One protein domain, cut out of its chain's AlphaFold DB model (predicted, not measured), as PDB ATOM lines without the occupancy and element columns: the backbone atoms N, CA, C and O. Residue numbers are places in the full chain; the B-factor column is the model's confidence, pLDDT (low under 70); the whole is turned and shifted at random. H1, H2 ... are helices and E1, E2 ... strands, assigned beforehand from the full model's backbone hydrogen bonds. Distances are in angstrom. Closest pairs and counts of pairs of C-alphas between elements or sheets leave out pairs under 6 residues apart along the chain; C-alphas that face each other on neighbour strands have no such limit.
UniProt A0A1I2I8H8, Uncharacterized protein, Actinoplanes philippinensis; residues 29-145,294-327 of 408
ATOM      1  N   GLY A  29     229.458 278.987 245.979       92.44
ATOM      2  CA  GLY A  29     229.626 280.113 245.050       92.44
ATOM      3  C   GLY A  29     228.488 280.190 244.031       92.44
ATOM      4  O   GLY A  29     227.869 281.236 243.851       92.44
ATOM      5  N   ALA A  30     228.132 279.048 243.438       91.44
ATOM      6  CA  ALA A  30     226.998 278.970 242.522       91.44
ATOM      7  C   ALA A  30     225.659 279.292 243.215       91.44
ATOM      8  O   ALA A  30     224.844 280.030 242.665       91.44
ATOM      9  N   TRP A  31     225.455 278.812 244.445       94.75
ATOM     10  CA  TRP A  31     224.266 279.122 245.238       94.75
ATOM     11  C   TRP A  31     224.167 280.616 245.585       94.75
ATOM     12  O   TRP A  31     223.091 281.195 245.461       94.75
ATOM     13  N   LEU A  32     225.282 281.271 245.940       93.12
ATOM     14  CA  LEU A  32     225.335 282.712 246.220       93.12
ATOM     15  C   LEU A  32     224.905 283.537 245.002       93.12
ATOM     16  O   LEU A  32     224.132 284.479 245.154       93.12
ATOM     17  N   LEU A  33     225.338 283.163 243.792       90.00
ATOM     18  CA  LEU A  33     224.891 283.820 242.558       90.00
ATOM     19  C   LEU A  33     223.373 283.744 242.388       90.00
ATOM     20  O   LEU A  33     222.726 284.761 242.135       90.00
ATOM     21  N   LEU A  34     222.795 282.555 242.564       91.12
ATOM     22  CA  LEU A  34     221.348 282.361 242.467       91.12
ATOM     23  C   LEU A  34     220.600 283.147 243.548       91.12
ATOM     24  O   LEU A  34     219.571 283.751 243.257       91.12
ATOM     25  N   ALA A  35     221.136 283.187 244.769       92.56
ATOM     26  CA  ALA A  35     220.559 283.923 245.888       92.56
ATOM     27  C   ALA A  35     220.562 285.447 245.654       92.56
ATOM     28  O   ALA A  35     219.582 286.121 245.970       92.56
ATOM     29  N   LEU A  36     221.613 286.000 245.037       89.19
ATOM     30  CA  LEU A  36     221.666 287.421 244.663       89.19
ATOM     31  C   LEU A  36     220.647 287.780 243.568       89.19
ATOM     32  O   LEU A  36     220.086 288.879 243.580       89.19
ATOM     33  N   VAL A  37     220.377 286.854 242.640       87.06
ATOM     34  CA  VAL A  37     219.333 287.020 241.613       87.06
ATOM     35  C   VAL A  37     217.932 286.865 242.205       87.06
ATOM     36  O   VAL A  37     217.013 287.566 241.789       87.06
ATOM     37  N   ALA A  38     217.759 285.988 243.193       86.31
ATOM     38  CA  ALA A  38     216.467 285.682 243.807       86.31
ATOM     39  C   ALA A  38     215.735 286.921 244.348       86.31
ATOM     40  O   ALA A  38     214.519 286.999 244.225       86.31
ATOM     41  N   LYS A  39     216.464 287.931 244.836       79.94
ATOM     42  CA  LYS A  39     215.891 289.211 245.292       79.94
ATOM     43  C   LYS A  39     215.161 289.998 244.193       79.94
ATOM     44  O   LYS A  39     214.335 290.856 244.490       79.94
ATOM     45  N   ALA A  40     215.483 289.742 242.925       81.25
ATOM     46  CA  ALA A  40     214.791 290.323 241.777       81.25
ATOM     47  C   ALA A  40     213.633 289.452 241.265       81.25
ATOM     48  O   ALA A  40     212.930 289.858 240.338       81.25
ATOM     49  N   ALA A  41     213.439 288.249 241.815       80.50
ATOM     50  CA  ALA A  41     212.443 287.313 241.320       80.50
ATOM     51  C   ALA A  41     211.022 287.755 241.710       80.50
ATOM     52  O   ALA A  41     210.782 288.133 242.858       80.50
ATOM     53  N   PRO A  42     210.044 287.687 240.788       72.56
ATOM     54  CA  PRO A  42     208.649 287.907 241.144       72.56
ATOM     55  C   PRO A  42     208.137 286.785 242.071       72.56
ATOM     56  O   PRO A  42     208.664 285.667 242.039       72.56
ATOM     57  N   PRO A  43     207.073 287.032 242.858       70.81
ATOM     58  CA  PRO A  43     206.474 286.001 243.703       70.81
ATOM     59  C   PRO A  43     206.095 284.740 242.910       70.81
ATOM     60  O   PRO A  43     205.477 284.833 241.850       70.81
ATOM     61  N   GLY A  44     206.426 283.558 243.446       65.62
ATOM     62  CA  GLY A  44     206.084 282.262 242.841       65.62
ATOM     63  C   GLY A  44     207.038 281.767 241.748       65.62
ATOM     64  O   GLY A  44     206.682 280.843 241.024       65.62
ATOM     65  N   HIS A  45     208.223 282.366 241.610       73.38
ATOM     66  CA  HIS A  45     209.249 281.911 240.671       73.38
ATOM     67  C   HIS A  45     209.956 280.624 241.141       73.38
ATOM     68  O   HIS A  45     210.201 280.437 242.333       73.38
ATOM     69  N   ASP A  46     210.391 279.791 240.192       78.88
ATOM     70  CA  ASP A  46     210.976 278.455 240.421       78.88
ATOM     71  C   ASP A  46     212.299 278.441 241.229       78.88
ATOM     72  O   ASP A  46     212.780 277.381 241.624       78.88
ATOM     73  N   LEU A  47     212.893 279.606 241.533       86.25
ATOM     74  CA  LEU A  47     214.193 279.685 242.217       86.25
ATOM     75  C   LEU A  47     214.164 279.138 243.650       86.25
ATOM     76  O   LEU A  47     215.205 278.719 244.147       86.25
ATOM     77  N   ALA A  48     213.005 279.109 244.310       89.50
ATOM     78  CA  ALA A  48     212.885 278.560 245.663       89.50
ATOM     79  C   ALA A  48     213.216 277.056 245.716       89.50
ATOM     80  O   ALA A  48     213.866 276.582 246.651       89.50
ATOM     81  N   GLU A  49     212.808 276.296 244.695       88.31
ATOM     82  CA  GLU A  49     213.105 274.863 244.595       88.31
ATOM     83  C   GLU A  49     214.606 274.630 244.368       88.31
ATOM     84  O   GLU A  49     215.238 273.809 245.045       88.31
ATOM     85  N   ASP A  50     215.196 275.418 243.467       89.88
ATOM     86  CA  ASP A  50     216.620 275.357 243.155       89.88
ATOM     87  C   ASP A  50     217.496 275.794 244.332       89.88
ATOM     88  O   ASP A  50     218.483 275.125 244.629       89.88
ATOM     89  N   LEU A  51     217.127 276.852 245.053       91.38
ATOM     90  CA  LEU A  51     217.827 277.292 246.265       91.38
ATOM     91  C   LEU A  51     217.590 276.341 247.442       91.38
ATOM     92  O   LEU A  51     218.402 276.293 248.366       91.38
ATOM     93  N   GLY A  52     216.498 275.572 247.400       92.62
ATOM     94  CA  GLY A  52     216.076 274.665 248.458       92.62
ATOM     95  C   GLY A  52     215.534 275.375 249.700       92.62
ATOM     96  O   GLY A  52     215.443 274.721 250.744       92.62
ATOM     97  N   MET A  53     215.227 276.671 249.586       93.62
ATOM     98  CA  MET A  53     214.687 277.542 250.630       93.62
ATOM     99  C   MET A  53     214.038 278.800 250.028       93.62
ATOM    100  O   MET A  53     214.072 278.998 248.813       93.62
ATOM    101  N   ASP A  54     213.442 279.636 250.879       91.31
ATOM    102  CA  ASP A  54     212.802 280.880 250.454       91.31
ATOM    103  C   ASP A  54     213.806 281.848 249.778       91.31
ATOM    104  O   ASP A  54     214.902 282.050 250.312       91.31
ATOM    105  N   PRO A  55     213.470 282.443 248.615       90.50
ATOM    106  CA  PRO A  55     214.354 283.360 247.892       90.50
ATOM    107  C   PRO A  55     214.784 284.609 248.676       90.50
ATOM    108  O   PRO A  55     215.944 285.012 248.564       90.50
ATOM    109  N   ASP A  56     213.902 285.208 249.481       88.75
ATOM    110  CA  ASP A  56     214.230 286.412 250.259       88.75
ATOM    111  C   ASP A  56     215.157 286.059 251.432       88.75
ATOM    112  O   ASP A  56     216.134 286.767 251.714       88.75
ATOM    113  N   GLU A  57     214.898 284.925 252.091       92.06
ATOM    114  CA  GLU A  57     215.791 284.381 253.119       92.06
ATOM    115  C   GLU A  57     217.165 284.021 252.526       92.06
ATOM    116  O   GLU A  57     218.200 284.357 253.110       92.06
ATOM    117  N   ALA A  58     217.198 283.408 251.338       93.31
ATOM    118  CA  ALA A  58     218.435 283.078 250.636       93.31
ATOM    119  C   ALA A  58     219.254 284.335 250.307       93.31
ATOM    120  O   ALA A  58     220.450 284.381 250.601       93.31
ATOM    121  N   ALA A  59     218.615 285.374 249.760       91.25
ATOM    122  CA  ALA A  59     219.260 286.654 249.475       91.25
ATOM    123  C   ALA A  59     219.812 287.319 250.749       91.25
ATOM    124  O   ALA A  59     220.925 287.847 250.744       91.25
ATOM    125  N   THR A  60     219.067 287.249 251.857       91.69
ATOM    126  CA  THR A  60     219.502 287.771 253.163       91.69
ATOM    127  C   THR A  60     220.746 287.044 253.676       91.69
ATOM    128  O   THR A  60     221.698 287.682 254.125       91.69
ATOM    129  N   LEU A  61     220.772 285.714 253.580       93.69
ATOM    130  CA  LEU A  61     221.921 284.907 253.994       93.69
ATOM    131  C   LEU A  61     223.141 285.128 253.096       93.69
ATOM    132  O   LEU A  61     224.254 285.243 253.604       93.69
ATOM    133  N   ALA A  62     222.942 285.231 251.780       93.25
ATOM    134  CA  ALA A  62     224.012 285.550 250.840       93.25
ATOM    135  C   ALA A  62     224.627 286.924 251.138       93.25
ATOM    136  O   ALA A  62     225.851 287.046 251.188       93.25
ATOM    137  N   GLY A  63     223.790 287.930 251.419       92.25
ATOM    138  CA  GLY A  63     224.241 289.243 251.876       92.25
ATOM    139  C   GLY A  63     225.046 289.154 253.170       92.25
ATOM    140  O   GLY A  63     226.169 289.642 253.221       92.25
ATOM    141  N   ALA A  64     224.544 288.436 254.179       91.75
ATOM    142  CA  ALA A  64     225.252 288.270 255.449       91.75
ATOM    143  C   ALA A  64     226.640 287.620 255.287       91.75
ATOM    144  O   ALA A  64     227.587 288.055 255.938       91.75
ATOM    145  N   LEU A  65     226.779 286.614 254.415       92.56
ATOM    146  CA  LEU A  65     228.068 285.972 254.129       92.56
ATOM    147  C   LEU A  65     229.039 286.924 253.407       92.56
ATOM    148  O   LEU A  65     230.214 286.979 253.761       92.56
ATOM    149  N   LEU A  66     228.557 287.685 252.420       91.19
ATOM    150  CA  LEU A  66     229.376 288.601 251.610       91.19
ATOM    151  C   LEU A  66     229.741 289.909 252.331       91.19
ATOM    152  O   LEU A  66     230.751 290.532 252.003       91.19
ATOM    153  N   GLU A  67     228.929 290.344 253.294       90.56
ATOM    154  CA  GLU A  67     229.157 291.559 254.087       90.56
ATOM    155  C   GLU A  67     229.981 291.298 255.352       90.56
ATOM    156  O   GLU A  67     230.632 292.208 255.861       90.56
ATOM    157  N   GLN A  68     229.974 290.061 255.856       88.19
ATOM    158  CA  GLN A  68     230.756 289.639 257.019       88.19
ATOM    159  C   GLN A  68     231.783 288.589 256.580       88.19
ATOM    160  O   GLN A  68     231.569 287.398 256.820       88.19
ATOM    161  N   PRO A  69     232.871 288.995 255.898       81.38
ATOM    162  CA  PRO A  69     233.834 288.060 255.336       81.38
ATOM    163  C   PRO A  69     234.477 287.203 256.429       81.38
ATOM    164  O   PRO A  69     234.810 287.678 257.515       81.38
ATOM    165  N   HIS A  70     234.665 285.924 256.122       86.38
ATOM    166  CA  HIS A  70     235.339 284.991 257.010       86.38
ATOM    167  C   HIS A  70     236.857 285.138 256.884       86.38
ATOM    168  O   HIS A  70     237.393 285.189 255.779       86.38
ATOM    169  N   SER A  71     237.572 285.106 258.006       83.44
ATOM    170  CA  SER A  71     239.018 285.371 258.035       83.44
ATOM    171  C   SER A  71     239.863 284.400 257.196       83.44
ATOM    172  O   SER A  71     240.908 284.779 256.684       83.44
ATOM    173  N   MET A  72     239.403 283.159 256.997       84.00
ATOM    174  CA  MET A  72     240.085 282.160 256.151       84.00
ATOM    175  C   MET A  72     239.410 281.900 254.799       84.00
ATOM    176  O   MET A  72     239.866 281.033 254.054       84.00
ATOM    177  N   VAL A  73     238.294 282.567 254.493       87.50
ATOM    178  CA  VAL A  73     237.567 282.361 253.231       87.50
ATOM    179  C   VAL A  73     237.341 283.718 252.587       87.50
ATOM    180  O   VAL A  73     236.441 284.462 252.973       87.50
ATOM    181  N   GLY A  74     238.161 284.021 251.583       85.94
ATOM    182  CA  GLY A  74     237.921 285.146 250.696       85.94
ATOM    183  C   GLY A  74     236.630 284.901 249.927       85.94
ATOM    184  O   GLY A  74     236.473 283.848 249.308       85.94
ATOM    185  N   ALA A  75     235.711 285.858 249.989       89.06
ATOM    186  CA  ALA A  75     234.451 285.829 249.266       89.06
ATOM    187  C   ALA A  75     234.227 287.180 248.595       89.06
ATOM    188  O   ALA A  75     234.265 288.220 249.248       89.06
ATOM    189  N   ALA A  76     234.003 287.159 247.287       88.19
ATOM    190  CA  ALA A  76     233.724 288.348 246.501       88.19
ATOM    191  C   ALA A  76     232.586 288.078 245.525       88.19
ATOM    192  O   ALA A  76     232.410 286.954 245.046       88.19
ATOM    193  N   SER A  77     231.837 289.126 245.208       91.50
ATOM    194  CA  SER A  77     230.813 289.095 244.173       91.50
ATOM    195  C   SER A  77     230.956 290.297 243.250       91.50
ATOM    196  O   SER A  77     231.466 291.349 243.644       91.50
ATOM    197  N   ALA A  78     230.528 290.124 242.006       89.88
ATOM    198  CA  ALA A  78     230.493 291.183 241.021       89.88
ATOM    199  C   ALA A  78     229.256 291.078 240.138       89.88
ATOM    200  O   ALA A  78     228.788 289.982 239.822       89.88
ATOM    201  N   VAL A  79     228.767 292.240 239.718       89.56
ATOM    202  CA  VAL A  79     227.720 292.382 238.717       89.56
ATOM    203  C   VAL A  79     228.135 293.468 237.732       89.56
ATOM    204  O   VAL A  79     228.221 294.642 238.088       89.56
ATOM    205  N   TRP A  80     228.382 293.078 236.486       89.62
ATOM    206  CA  TRP A  80     228.771 294.004 235.429       89.62
ATOM    207  C   TRP A  80     227.760 294.036 234.294       89.62
ATOM    208  O   TRP A  80     227.261 292.989 233.891       89.62
ATOM    209  N   TYR A  81     227.487 295.218 233.746       85.12
ATOM    210  CA  TYR A  81     226.539 295.392 232.645       85.12
ATOM    211  C   TYR A  81     227.235 295.727 231.323       85.12
ATOM    212  O   TYR A  81     228.224 296.462 231.279       85.12
ATOM    213  N   GLY A  82     226.709 295.173 230.232       81.06
ATOM    214  CA  GLY A  82     227.183 295.444 228.879       81.06
ATOM    215  C   GLY A  82     226.860 296.868 228.411       81.06
ATOM    216  O   GLY A  82     226.021 297.543 229.009       81.06
ATOM    217  N   PRO A  83     227.488 297.334 227.319       75.88
ATOM    218  CA  PRO A  83     227.273 298.683 226.788       75.88
ATOM    219  C   PRO A  83     225.826 298.938 226.338       75.88
ATOM    220  O   PRO A  83     225.367 300.076 226.398       75.88
ATOM    221  N   ASP A  84     225.110 297.885 225.933       76.81
ATOM    222  CA  ASP A  84     223.733 297.953 225.429       76.81
ATOM    223  C   ASP A  84     222.673 297.681 226.516       76.81
ATOM    224  O   ASP A  84     221.485 297.564 226.215       76.81
ATOM    225  N   ALA A  85     223.081 297.544 227.782       75.50
ATOM    226  CA  ALA A  85     222.163 297.261 228.880       75.50
ATOM    227  C   ALA A  85     221.430 298.527 229.353       75.50
ATOM    228  O   ALA A  85     222.057 299.542 229.669       75.50
ATOM    229  N   ASP A  86     220.102 298.454 229.489       74.75
ATOM    230  CA  ASP A  86     219.339 299.488 230.193       74.75
ATOM    231  C   ASP A  86     219.553 299.356 231.706       74.75
ATOM    232  O   ASP A  86     218.963 298.517 232.389       74.75
ATOM    233  N   VAL A  87     220.418 300.212 232.242       70.12
ATOM    234  CA  VAL A  87     220.750 300.240 233.671       70.12
ATOM    235  C   VAL A  87     219.681 300.919 234.532       70.12
ATOM    236  O   VAL A  87     219.763 300.838 235.759       70.12
ATOM    237  N   SER A  88     218.690 301.583 233.927       68.88
ATOM    238  CA  SER A  88     217.659 302.335 234.651       68.88
ATOM    239  C   SER A  88     216.501 301.457 235.139       68.88
ATOM    240  O   SER A  88     215.987 301.687 236.235       68.88
ATOM    241  N   GLY A  89     216.150 300.406 234.389       68.38
ATOM    242  CA  GLY A  89     215.109 299.434 234.748       68.38
ATOM    243  C   GLY A  89     215.341 298.694 236.080       68.38
ATOM    244  O   GLY A  89     214.416 298.621 236.890       68.38
ATOM    245  N   PRO A  90     216.562 298.209 236.390       74.25
ATOM    246  CA  PRO A  90     216.813 297.402 237.589       74.25
ATOM    247  C   PRO A  90     217.201 298.195 238.849       74.25
ATOM    248  O   PRO A  90     217.734 297.608 239.790       74.25
ATOM    249  N   ALA A  91     216.963 299.511 238.909       75.94
ATOM    250  CA  ALA A  91     217.491 300.388 239.968       75.94
ATOM    251  C   ALA A  91     217.233 299.899 241.408       75.94
ATOM    252  O   ALA A  91     218.106 300.015 242.270       75.94
ATOM    253  N   GLY A  92     216.058 299.314 241.665       80.06
ATOM    254  CA  GLY A  92     215.721 298.735 242.969       80.06
ATOM    255  C   GLY A  92     216.519 297.470 243.310       80.06
ATOM    256  O   GLY A  92     216.871 297.270 244.470       80.06
ATOM    257  N   TRP A  93     216.852 296.647 242.311       85.06
ATOM    258  CA  TRP A  93     217.713 295.478 242.499       85.06
ATOM    259  C   TRP A  93     219.168 295.894 242.726       85.06
ATOM    260  O   TRP A  93     219.781 295.404 243.672       85.06
ATOM    261  N   TRP A  94     219.682 296.864 241.956       83.44
ATOM    262  CA  TRP A  94     221.031 297.419 242.148       83.44
ATOM    263  C   TRP A  94     221.250 297.930 243.567       83.44
ATOM    264  O   TRP A  94     222.225 297.562 244.216       83.44
ATOM    265  N   ALA A  95     220.309 298.731 244.072       83.69
ATOM    266  CA  ALA A  95     220.355 299.261 245.433       83.69
ATOM    267  C   ALA A  95     220.259 298.167 246.511       83.69
ATOM    268  O   ALA A  95     220.563 298.415 247.677       83.69
ATOM    269  N   GLY A  96     219.797 296.975 246.134       85.00
ATOM    270  CA  GLY A  96     219.645 295.829 247.011       85.00
ATOM    271  C   GLY A  96     220.824 294.859 247.013       85.00
ATOM    272  O   GLY A  96     220.763 293.913 247.802       85.00
ATOM    273  N   LEU A  97     221.837 295.047 246.160       88.50
ATOM    274  CA  LEU A  97     223.047 294.224 246.165       88.50
ATOM    275  C   LEU A  97     223.889 294.506 247.422       88.50
ATOM    276  O   LEU A  97     223.896 295.645 247.900       88.50
ATOM    277  N   PRO A  98     224.626 293.509 247.949       89.62
ATOM    278  CA  PRO A  98     225.558 293.730 249.049       89.62
ATOM    279  C   PRO A  98     226.545 294.859 248.714       89.62
ATOM    280  O   PRO A  98     227.081 294.857 247.601       89.62
ATOM    281  N   PRO A  99     226.856 295.786 249.641       87.25
ATOM    282  CA  PRO A  99     227.754 296.914 249.373       87.25
ATOM    283  C   PRO A  99     229.167 296.515 248.926       87.25
ATOM    284  O   PRO A  99     229.867 297.313 248.308       87.25
ATOM    285  N   THR A 100     229.596 295.291 249.243       87.88
ATOM    286  CA  THR A 100     230.889 294.713 248.843       87.88
ATOM    287  C   THR A 100     230.895 294.174 247.406       87.88
ATOM    288  O   THR A 100     231.947 293.780 246.904       87.88
ATOM    289  N   THR A 101     229.744 294.165 246.724       90.56
ATOM    290  CA  THR A 101     229.613 293.702 245.338       90.56
ATOM    291  C   THR A 101     230.267 294.698 244.387       90.56
ATOM    292  O   THR A 101     229.877 295.866 244.327       90.56
ATOM    293  N   SER A 102     231.232 294.240 243.590       91.31
ATOM    294  CA  SER A 102     231.804 295.058 242.516       91.31
ATOM    295  C   SER A 102     230.743 295.308 241.443       91.31
ATOM    296  O   SER A 102     230.232 294.360 240.855       91.31
ATOM    297  N   PHE A 103     230.407 296.569 241.180       89.62
ATOM    298  CA  PHE A 103     229.330 296.936 240.258       89.62
ATOM    299  C   PHE A 103     229.775 297.998 239.249       89.62
ATOM    300  O   PHE A 103     230.460 298.954 239.615       89.62
ATOM    301  N   GLY A 104     229.372 297.852 237.983       90.00
ATOM    302  CA  GLY A 104     229.651 298.843 236.941       90.00
ATOM    303  C   GLY A 104     229.607 298.288 235.513       90.00
ATOM    304  O   GLY A 104     229.147 297.168 235.301       90.00
ATOM    305  N   PRO A 105     230.093 299.052 234.517       90.88
ATOM    306  CA  PRO A 105     230.234 298.565 233.147       90.88
ATOM    307  C   PRO A 105     231.158 297.344 233.077       90.88
ATOM    308  O   PRO A 105     232.122 297.268 233.841       90.88
ATOM    309  N   LEU A 106     230.899 296.429 232.139       89.12
ATOM    310  CA  LEU A 106     231.748 295.268 231.864       89.12
ATOM    311  C   LEU A 106     233.180 295.718 231.543       89.12
ATOM    312  O   LEU A 106     233.390 296.381 230.521       89.12
ATOM    313  N   PRO A 107     234.165 295.396 232.404       90.25
ATOM    314  CA  PRO A 107     235.529 295.829 232.176       90.25
ATOM    315  C   PRO A 107     236.217 294.965 231.107       90.25
ATOM    316  O   PRO A 107     235.704 293.931 230.673       90.25
ATOM    317  N   GLY A 108     237.395 295.404 230.659       89.56
ATOM    318  CA  GLY A 108     238.208 294.652 229.708       89.56
ATOM    319  C   GLY A 108     238.756 293.349 230.299       89.56
ATOM    320  O   GLY A 108     238.783 293.143 231.513       89.56
ATOM    321  N   ARG A 109     239.240 292.453 229.428       91.88
ATOM    322  CA  ARG A 109     239.827 291.164 229.842       91.88
ATOM    323  C   ARG A 109     240.961 291.308 230.874       91.88
ATOM    324  O   ARG A 109     240.921 290.569 231.854       91.88
ATOM    325  N   PRO A 110     241.927 292.242 230.735       94.31
ATOM    326  CA  PRO A 110     242.989 292.395 231.731       94.31
ATOM    327  C   PRO A 110     242.467 292.761 233.124       94.31
ATOM    328  O   PRO A 110     243.013 292.307 234.127       94.31
ATOM    329  N   GLU A 111     241.420 293.583 233.201       93.94
ATOM    330  CA  GLU A 111     240.775 293.944 234.460       93.94
ATOM    331  C   GLU A 111     239.978 292.778 235.056       93.94
ATOM    332  O   GLU A 111     240.053 292.571 236.264       93.94
ATOM    333  N   LEU A 112     239.269 291.996 234.233       90.62
ATOM    334  CA  LEU A 112     238.574 290.780 234.679       90.62
ATOM    335  C   LEU A 112     239.560 289.753 235.251       90.62
ATOM    336  O   LEU A 112     239.352 289.241 236.349       90.62
ATOM    337  N   ASP A 113     240.660 289.491 234.544       93.75
ATOM    338  CA  ASP A 113     241.694 288.551 234.988       93.75
ATOM    339  C   ASP A 113     242.386 289.041 236.267       93.75
ATOM    340  O   ASP A 113     242.682 288.246 237.162       93.75
ATOM    341  N   ARG A 114     242.608 290.358 236.395       94.62
ATOM    342  CA  ARG A 114     243.115 290.965 237.631       94.62
ATOM    343  C   ARG A 114     242.143 290.754 238.787       94.62
ATOM    344  O   ARG A 114     242.570 290.270 239.830       94.62
ATOM    345  N   TRP A 115     240.861 291.063 238.590       93.31
ATOM    346  CA  TRP A 115     239.826 290.914 239.613       93.31
ATOM    347  C   TRP A 115     239.732 289.463 240.104       93.31
ATOM    348  O   TRP A 115     239.766 289.206 241.307       93.31
ATOM    349  N   VAL A 116     239.714 288.491 239.185       89.69
ATOM    350  CA  VAL A 116     239.698 287.062 239.539       89.69
ATOM    351  C   VAL A 116     240.956 286.663 240.302       89.69
ATOM    352  O   VAL A 116     240.861 285.981 241.321       89.69
ATOM    353  N   ARG A 117     242.137 287.094 239.855       91.69
ATOM    354  CA  ARG A 117     243.405 286.775 240.522       91.69
ATOM    355  C   ARG A 117     243.468 287.348 241.934       91.69
ATOM    356  O   ARG A 117     243.867 286.638 242.851       91.69
ATOM    357  N   GLU A 118     243.061 288.599 242.114       91.31
ATOM    358  CA  GLU A 118     243.032 289.270 243.417       91.31
ATOM    359  C   GLU A 118     242.083 288.549 244.381       91.31
ATOM    360  O   GLU A 118     242.495 288.138 245.467       91.31
ATOM    361  N   HIS A 119     240.841 288.300 243.963       89.62
ATOM    362  CA  HIS A 119     239.830 287.693 244.831       89.62
ATOM    363  C   HIS A 119     239.966 286.172 244.994       89.62
ATOM    364  O   HIS A 119     239.407 285.613 245.935       89.62
ATOM    365  N   SER A 120     240.737 285.497 244.133       86.19
ATOM    366  CA  SER A 120     241.054 284.066 244.261       86.19
ATOM    367  C   SER A 120     242.361 283.787 245.012       86.19
ATOM    368  O   SER A 120     242.823 282.646 245.048       86.19
ATOM    369  N   LEU A 121     242.990 284.816 245.594       87.19
ATOM    370  CA  LEU A 121     244.300 284.712 246.253       87.19
ATOM    371  C   LEU A 121     245.392 284.192 245.294       87.19
ATOM    372  O   LEU A 121     246.332 283.501 245.697       87.19
ATOM    373  N   GLY A 122     245.257 284.507 244.006       88.31
ATOM    374  CA  GLY A 122     246.158 284.104 242.931       88.31
ATOM    375  C   GLY A 122     245.974 282.674 242.422       88.31
ATOM    376  O   GLY A 122     246.778 282.244 241.602       88.31
ATOM    377  N   LEU A 123     244.960 281.935 242.887       85.62
ATOM    378  CA  LEU A 123     244.706 280.558 242.443       85.62
ATOM    379  C   LEU A 123     244.169 280.447 241.027       85.62
ATOM    380  O   LEU A 123     244.449 279.475 240.332       85.62
ATOM    381  N   ILE A 124     243.320 281.396 240.647       86.00
ATOM    382  CA  ILE A 124     242.677 281.422 239.346       86.00
ATOM    383  C   ILE A 124     243.278 282.607 238.606       86.00
ATOM    384  O   ILE A 124     243.149 283.758 239.018       86.00
ATOM    385  N   GLU A 125     244.002 282.314 237.530       86.75
ATOM    386  CA  GLU A 125     244.791 283.327 236.829       86.75
ATOM    387  C   GLU A 125     243.969 284.207 235.890       86.75
ATOM    388  O   GLU A 125     244.379 285.338 235.611       86.75
ATOM    389  N   SER A 126     242.858 283.677 235.375       85.50
ATOM    390  CA  SER A 126     242.032 284.339 234.369       85.50
ATOM    391  C   SER A 126     240.551 284.029 234.554       85.50
ATOM    392  O   SER A 126     240.179 282.948 235.013       85.50
ATOM    393  N   MET A 127     239.714 284.996 234.192       85.19
ATOM    394  CA  MET A 127     238.269 284.827 234.120       85.19
ATOM    395  C   MET A 127     237.929 283.890 232.951       85.19
ATOM    396  O   MET A 127     238.569 283.994 231.895       85.19
ATOM    397  N   PRO A 128     236.924 283.006 233.086       83.50
ATOM    398  CA  PRO A 128     236.390 282.286 231.940       83.50
ATOM    399  C   PRO A 128     235.888 283.247 230.855       83.50
ATOM    400  O   PRO A 128     235.584 284.411 231.130       83.50
ATOM    401  N   ASP A 129     235.827 282.778 229.611       79.44
ATOM    402  CA  ASP A 129     235.503 283.646 228.481       79.44
ATOM    403  C   ASP A 129     234.104 284.256 228.618       79.44
ATOM    404  O   ASP A 129     233.096 283.558 228.719       79.44
ATOM    405  N   VAL A 130     234.057 285.587 228.583       78.56
ATOM    406  CA  VAL A 130     232.822 286.371 228.622       78.56
ATOM    407  C   VAL A 130     232.513 286.870 227.217       78.56
ATOM    408  O   VAL A 130     233.360 287.483 226.562       78.56
ATOM    409  N   SER A 131     231.284 286.638 226.753       75.75
ATOM    410  CA  SER A 131     230.823 287.173 225.472       75.75
ATOM    411  C   SER A 131     230.887 288.710 225.454       75.75
ATOM    412  O   SER A 131     230.326 289.347 226.347       75.75
ATOM    413  N   PRO A 132     231.457 289.339 224.407       67.56
ATOM    414  CA  PRO A 132     231.419 290.796 224.237       67.56
ATOM    415  C   PRO A 132     230.002 291.378 224.115       67.56
ATOM    416  O   PRO A 132     229.824 292.583 224.237       67.56
ATOM    417  N   GLN A 133     229.006 290.528 223.845       71.62
ATOM    418  CA  GLN A 133     227.590 290.894 223.735       71.62
ATOM    419  C   GLN A 133     226.814 290.628 225.036       71.62
ATOM    420  O   GLN A 133     225.586 290.667 225.040       71.62
ATOM    421  N   ALA A 134     227.501 290.293 226.134       78.00
ATOM    422  CA  ALA A 134     226.846 290.050 227.410       78.00
ATOM    423  C   ALA A 134     226.158 291.330 227.909       78.00
ATOM    424  O   ALA A 134     226.815 292.335 228.169       78.00
ATOM    425  N   LEU A 135     224.834 291.279 228.075       77.38
ATOM    426  CA  LEU A 135     224.068 292.369 228.692       77.38
ATOM    427  C   LEU A 135     224.345 292.472 230.193       77.38
ATOM    428  O   LEU A 135     224.342 293.565 230.752       77.38
ATOM    429  N   LEU A 136     224.600 291.335 230.838       81.94
ATOM    430  CA  LEU A 136     224.866 291.247 232.263       81.94
ATOM    431  C   LEU A 136     225.803 290.073 232.550       81.94
ATOM    432  O   LEU A 136     225.642 288.992 231.984       81.94
ATOM    433  N   VAL A 137     226.752 290.281 233.455       84.25
ATOM    434  CA  VAL A 137     227.678 289.267 233.960       84.25
ATOM    435  C   VAL A 137     227.592 289.278 235.475       84.25
ATOM    436  O   VAL A 137     227.807 290.317 236.093       84.25
ATOM    437  N   LEU A 138     227.295 288.125 236.069       86.25
ATOM    438  CA  LEU A 138     227.374 287.928 237.510       86.25
ATOM    439  C   LEU A 138     228.518 286.966 237.810       86.25
ATOM    440  O   LEU A 138     228.647 285.931 237.156       86.25
ATOM    441  N   ALA A 139     229.329 287.297 238.808       87.31
ATOM    442  CA  ALA A 139     230.447 286.471 239.229       87.31
ATOM    443  C   ALA A 139     230.515 286.381 240.751       87.31
ATOM    444  O   ALA A 139     230.253 287.349 241.463       87.31
ATOM    445  N   THR A 140     230.898 285.210 241.245       88.12
ATOM    446  CA  THR A 140     231.310 285.005 242.635       88.12
ATOM    447  C   THR A 140     232.656 284.317 242.635       88.12
ATOM    448  O   THR A 140     232.850 283.357 241.889       88.12
ATOM    449  N   VAL A 141     233.549 284.761 243.508       88.69
ATOM    450  CA  VAL A 141     234.824 284.095 243.761       88.69
ATOM    451  C   VAL A 141     234.874 283.723 245.229       88.69
ATOM    452  O   VAL A 141     234.613 284.553 246.100       88.69
ATOM    453  N   LEU A 142     235.196 282.460 245.483       88.00
ATOM    454  CA  LEU A 142     235.508 281.943 246.805       88.00
ATOM    455  C   LEU A 142     236.931 281.398 246.761       88.00
ATOM    456  O   LEU A 142     237.280 280.666 245.834       88.00
ATOM    457  N   ALA A 143     237.741 281.723 247.764       88.00
ATOM    458  CA  ALA A 143     239.104 281.217 247.879       88.00
ATOM    459  C   ALA A 143     239.518 281.029 249.334       88.00
ATOM    460  O   ALA A 143     239.063 281.736 250.229       88.00
ATOM    461  N   THR A 144     240.404 280.068 249.578       86.44
ATOM    462  CA  THR A 144     240.950 279.821 250.913       86.44
ATOM    463  C   THR A 144     242.406 279.397 250.833       86.44
ATOM    464  O   THR A 144     242.772 278.590 249.979       86.44
ATOM    465  N   LYS A 145     243.224 279.960 251.728       82.56
ATOM    466  CA  LYS A 145     244.622 279.591 251.946       82.56
ATOM    467  C   LYS A 145     244.812 279.160 253.386       82.56
ATOM    468  O   LYS A 145     244.774 280.018 254.267       82.56
ATOM    469  N   LEU A 294     233.398 273.965 234.940       82.50
ATOM    470  CA  LEU A 294     232.070 273.412 234.699       82.50
ATOM    471  C   LEU A 294     231.227 274.416 233.924       82.50
ATOM    472  O   LEU A 294     231.104 275.563 234.348       82.50
ATOM    473  N   ASP A 295     230.617 273.970 232.828       79.38
ATOM    474  CA  ASP A 295     229.553 274.708 232.150       79.38
ATOM    475  C   ASP A 295     228.205 274.360 232.798       79.38
ATOM    476  O   ASP A 295     227.755 273.214 232.787       79.38
ATOM    477  N   LEU A 296     227.581 275.365 233.400       80.75
ATOM    478  CA  LEU A 296     226.328 275.300 234.145       80.75
ATOM    479  C   LEU A 296     225.152 275.880 233.341       80.75
ATOM    480  O   LEU A 296     224.030 275.907 233.842       80.75
ATOM    481  N   SER A 297     225.376 276.319 232.099       68.56
ATOM    482  CA  SER A 297     224.397 277.067 231.292       68.56
ATOM    483  C   SER A 297     223.173 276.239 230.881       68.56
ATOM    484  O   SER A 297     222.104 276.779 230.628       68.56
ATOM    485  N   VAL A 298     223.310 274.914 230.770       62.69
ATOM    486  CA  VAL A 298     222.207 274.033 230.325       62.69
ATOM    487  C   VAL A 298     221.777 273.066 231.421       62.69
ATOM    488  O   VAL A 298     220.590 272.790 231.580       62.69
ATOM    489  N   THR A 299     222.736 272.541 232.177       66.94
ATOM    490  CA  THR A 299     222.522 271.470 233.157       66.94
ATOM    491  C   THR A 299     222.703 271.933 234.599       66.94
ATOM    492  O   THR A 299     222.407 271.166 235.513       66.94
ATOM    493  N   GLY A 300     223.159 273.169 234.824       73.44
ATOM    494  CA  GLY A 300     223.346 273.718 236.158       73.44
ATOM    495  C   GLY A 300     222.005 273.983 236.855       73.44
ATOM    496  O   GLY A 300     221.140 274.642 236.270       73.44
ATOM    497  N   PRO A 301     221.811 273.518 238.102       81.62
ATOM    498  CA  PRO A 301     220.575 273.768 238.839       81.62
ATOM    499  C   PRO A 301     220.398 275.274 239.083       81.62
ATOM    500  O   PRO A 301     221.321 275.927 239.569       81.62
ATOM    501  N   GLY A 302     219.231 275.826 238.740       81.94
ATOM    502  CA  GLY A 302     218.858 277.227 238.981       81.94
ATOM    503  C   GLY A 302     219.272 278.271 237.945       81.94
ATOM    504  O   GLY A 302     218.614 279.309 237.857       81.94
ATOM    505  N   PHE A 303     220.290 278.040 237.114       83.69
ATOM    506  CA  PHE A 303     220.783 279.076 236.187       83.69
ATOM    507  C   PHE A 303     219.796 279.446 235.065       83.69
ATOM    508  O   PHE A 303     219.598 280.642 234.830       83.69
ATOM    509  N   PRO A 304     219.072 278.492 234.444       82.00
ATOM    510  CA  PRO A 304     218.017 278.836 233.492       82.00
ATOM    511  C   PRO A 304     216.862 279.625 234.124       82.00
ATOM    512  O   PRO A 304     216.270 280.484 233.469       82.00
ATOM    513  N   ALA A 305     216.530 279.355 235.392       84.50
ATOM    514  CA  ALA A 305     215.510 280.100 236.129       84.50
ATOM    515  C   ALA A 305     215.996 281.524 236.454       84.50
ATOM    516  O   ALA A 305     215.278 282.489 236.202       84.50
ATOM    517  N   ALA A 306     217.239 281.674 236.914       83.75
ATOM    518  CA  ALA A 306     217.861 282.973 237.157       83.75
ATOM    519  C   ALA A 306     217.915 283.841 235.886       83.75
ATOM    520  O   ALA A 306     217.590 285.027 235.932       83.75
ATOM    521  N   ALA A 307     218.239 283.256 234.729       82.06
ATOM    522  CA  ALA A 307     218.253 283.974 233.453       82.06
ATOM    523  C   ALA A 307     216.875 284.557 233.081       82.06
ATOM    524  O   ALA A 307     216.802 285.670 232.561       82.06
ATOM    525  N   LYS A 308     215.778 283.847 233.386       82.94
ATOM    526  CA  LYS A 308     214.407 284.347 233.169       82.94
ATOM    527  C   LYS A 308     214.074 285.532 234.076       82.94
ATOM    528  O   LYS A 308     213.491 286.502 233.597       82.94
ATOM    529  N   VAL A 309     214.480 285.477 235.349       83.75
ATOM    530  CA  VAL A 309     214.324 286.601 236.292       83.75
ATOM    531  C   VAL A 309     215.035 287.842 235.760       83.75
ATOM    532  O   VAL A 309     214.437 288.912 235.667       83.75
ATOM    533  N   LEU A 310     216.295 287.686 235.351       82.12
ATOM    534  CA  LEU A 310     217.114 288.788 234.847       82.12
ATOM    535  C   LEU A 310     216.579 289.361 233.529       82.12
ATOM    536  O   LEU A 310     216.594 290.576 233.352       82.12
ATOM    537  N   ALA A 311     216.054 288.523 232.630       81.19
ATOM    538  CA  ALA A 311     215.416 288.985 231.398       81.19
ATOM    539  C   ALA A 311     214.213 289.902 231.684       81.19
ATOM    540  O   ALA A 311     214.114 290.990 231.117       81.19
ATOM    541  N   GLY A 312     213.340 289.494 232.614       81.50
ATOM    542  CA  GLY A 312     212.193 290.301 233.034       81.50
ATOM    543  C   GLY A 312     212.610 291.621 233.683       81.50
ATOM    544  O   GLY A 312     212.020 292.661 233.400       81.50
ATOM    545  N   LEU A 313     213.665 291.592 234.498       81.44
ATOM    546  CA  LEU A 313     214.212 292.776 235.157       81.44
ATOM    547  C   LEU A 313     214.812 293.791 234.169       81.44
ATOM    548  O   LEU A 313     214.694 294.996 234.375       81.44
ATOM    549  N   LEU A 314     215.442 293.304 233.098       77.56
ATOM    550  CA  LEU A 314     216.033 294.123 232.036       77.56
ATOM    551  C   LEU A 314     215.018 294.532 230.954       77.56
ATOM    552  O   LEU A 314     215.376 295.261 230.034       77.56
ATOM    553  N   GLY A 315     213.767 294.066 231.038       80.00
ATOM    554  CA  GLY A 315     212.728 294.368 230.052       80.00
ATOM    555  C   GLY A 315     212.987 293.764 228.667       80.00
ATOM    556  O   GLY A 315     212.549 294.339 227.670       80.00
ATOM    557  N   VAL A 316     213.701 292.634 228.588       76.94
ATOM    558  CA  VAL A 316     214.037 291.947 227.328       76.94
ATOM    559  C   VAL A 316     213.304 290.613 227.189       76.94
ATOM    560  O   VAL A 316     213.063 289.906 228.170       76.94
ATOM    561  N   ASP A 317     212.995 290.234 225.948       70.06
ATOM    562  CA  ASP A 317     212.353 288.958 225.621       70.06
ATOM    563  C   ASP A 317     213.363 287.800 225.696       70.06
ATOM    564  O   ASP A 317     213.871 287.298 224.693       70.06
ATOM    565  N   GLY A 318     213.657 287.373 226.924       66.81
ATOM    566  CA  GLY A 318     214.600 286.296 227.215       66.81
ATOM    567  C   GLY A 318     216.068 286.732 227.178       66.81
ATOM    568  O   GLY A 318     216.444 287.727 226.564       66.81
ATOM    569  N   LEU A 319     216.913 285.961 227.863       68.56
ATOM    570  CA  LEU A 319     218.347 286.216 227.968       68.56
ATOM    571  C   LEU A 319     219.113 284.936 227.624       68.56
ATOM    572  O   LEU A 319     218.983 283.916 228.308       68.56
ATOM    573  N   ALA A 320     219.921 284.984 226.563       63.53
ATOM    574  CA  ALA A 320     220.948 283.969 226.363       63.53
ATOM    575  C   ALA A 320     221.939 284.080 227.526       63.53
ATOM    576  O   ALA A 320     222.443 285.167 227.803       63.53
ATOM    577  N   HIS A 321     222.189 282.975 228.223       70.81
ATOM    578  CA  HIS A 321     223.026 282.982 229.415       70.81
ATOM    579  C   HIS A 321     224.168 281.984 229.282       70.81
ATOM    580  O   HIS A 321     224.027 280.927 228.667       70.81
ATOM    581  N   GLN A 322     225.297 282.358 229.871       74.38
ATOM    582  CA  GLN A 322     226.447 281.497 230.086       74.38
ATOM    583  C   GLN A 322     226.716 281.482 231.586       74.38
ATOM    584  O   GLN A 322     226.835 282.539 232.204       74.38
ATOM    585  N   ALA A 323     226.777 280.295 232.172       76.62
ATOM    586  CA  ALA A 323     227.133 280.100 233.566       76.62
ATOM    587  C   ALA A 323     228.315 279.141 233.614       76.62
ATOM    588  O   ALA A 323     228.222 278.021 233.122       76.62
ATOM    589  N   GLN A 324     229.435 279.584 234.176       81.38
ATOM    590  CA  GLN A 324     230.635 278.765 234.302       81.38
ATOM    591  C   GLN A 324     231.188 278.864 235.719       81.38
ATOM    592  O   GLN A 324     231.135 279.923 236.342       81.38
ATOM    593  N   GLN A 325     231.728 277.759 236.228       85.88
ATOM    594  CA  GLN A 325     232.470 277.741 237.483       85.88
ATOM    595  C   GLN A 325     233.845 277.132 237.257       85.88
ATOM    596  O   GLN A 325     233.939 275.969 236.876       85.88
ATOM    597  N   THR A 326     234.887 277.897 237.570       83.44
ATOM    598  CA  THR A 326     236.254 277.392 237.691       83.44
ATOM    599  C   THR A 326     236.608 277.246 239.165       83.44
ATOM    600  O   THR A 326     236.418 278.175 239.948       83.44
ATOM    601  N   ALA A 327     237.109 276.075 239.548       80.69
ATOM    602  CA  ALA A 327     237.562 275.778 240.897       80.69
ATOM    603  C   ALA A 327     238.915 275.059 240.851       80.69
ATOM    604  O   ALA A 327     239.151 274.202 239.995       80.69
TER     605      ALA A 327
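Overview. This is residues 29 to 145 and 294 to 327 of the 408 residues of an uncharacterized protein of Actinoplanes philippinensis (UniProt A0A1I2I8H8). A narrow sheet of three strands, E2, E1 and E3, has H5 over one face and H1 over the other, while H2, H3 and H6 gather round H1. H4 is in the link from E1 to E2, and E4 runs past the E3 edge of the sheet, paired with the short stretch 294 to 295. The printed part has 151 residues, with six named helices and four named strands in the order H1 H2 H3 E1 H4 E2 H5 E3 H6 E4; the class is mixed, helices and strands. The sheet order is E2 E1 E3, mixed, with E2 and E1 parallel and E1 and E3 antiparallel. The whole is compact, with a radius of gyration of the C-alphas of 14.6 A and spans of 40 by 32 by 30 A.

Along the chain. In the sheet, E1 is residues 74 to 81, 23.7 A long from C-alpha 74 at (237.921, 285.146, 250.696); E3 is residues 136 to 143, 23.4 A; E2 is residues 102 to 105. H5 is residues 109 to 119, 15.4 A, and H1 is residues 29 to 38, 14.3 A, from C-alpha 29 at (229.626, 280.113, 245.050). H3 is residues 55 to 67, 18.0 A; H6 is residues 303 to 313, 15.2 A. H2 is residues 47 to 51, H4 residues 91 to 94, and E4 residues 324 to 327, ending at (237.562, 275.778, 240.897).

Arrangement. Across E1 and E3, N 76 and O 141 are 2.9 A apart; across E2 and E1, N 79 and O 102 are 2.8 A apart, both within hydrogen-bond range. E1, H4 and E2 form a strand-helix-strand unit, two parallel neighbour strands with a helix between, its crossover right-handed. H5 runs along the strands over E1 and E3, at a height over the sheet of 10.8 A. H1 is on the opposite face, at a height of 9.1 A, its closest C-alphas to E3 being Gly 29 and Thr 140, 5.7 A. H1 is the hub: it touches H3 at a steep tilt of 54 degrees, opposite ways (Ala 35 and Ala 59, closest C-alphas, 4.7 A), H6 (Val 37 and Ala 306, 6.2 A) and H2 (Ala 38 and Leu 47, 6.6 A). H3 only grazes the sheet, with residues 65 to 67. H4 touches no helix, and E3 and E4 are near each other. In H1, H2, H3, H5 and H6 every O i to N i+4 pair is within hydrogen-bond range; H4 is too short for one.

Size, cuts and confidence. The C-alphas of Lys 145 and Asp 317, the two farthest apart, are 42.7 A apart. Residues 146 to 293 are not printed, and C-alphas 145 and 294 are 22.2 A apart across the cut. The link from H5 to E3 is long, 16 residues. The mean pLDDT of the printed part is 84.1; it is under 70 at residues 44, 88 to 89, 132, 297 to 299 and 318 to 320.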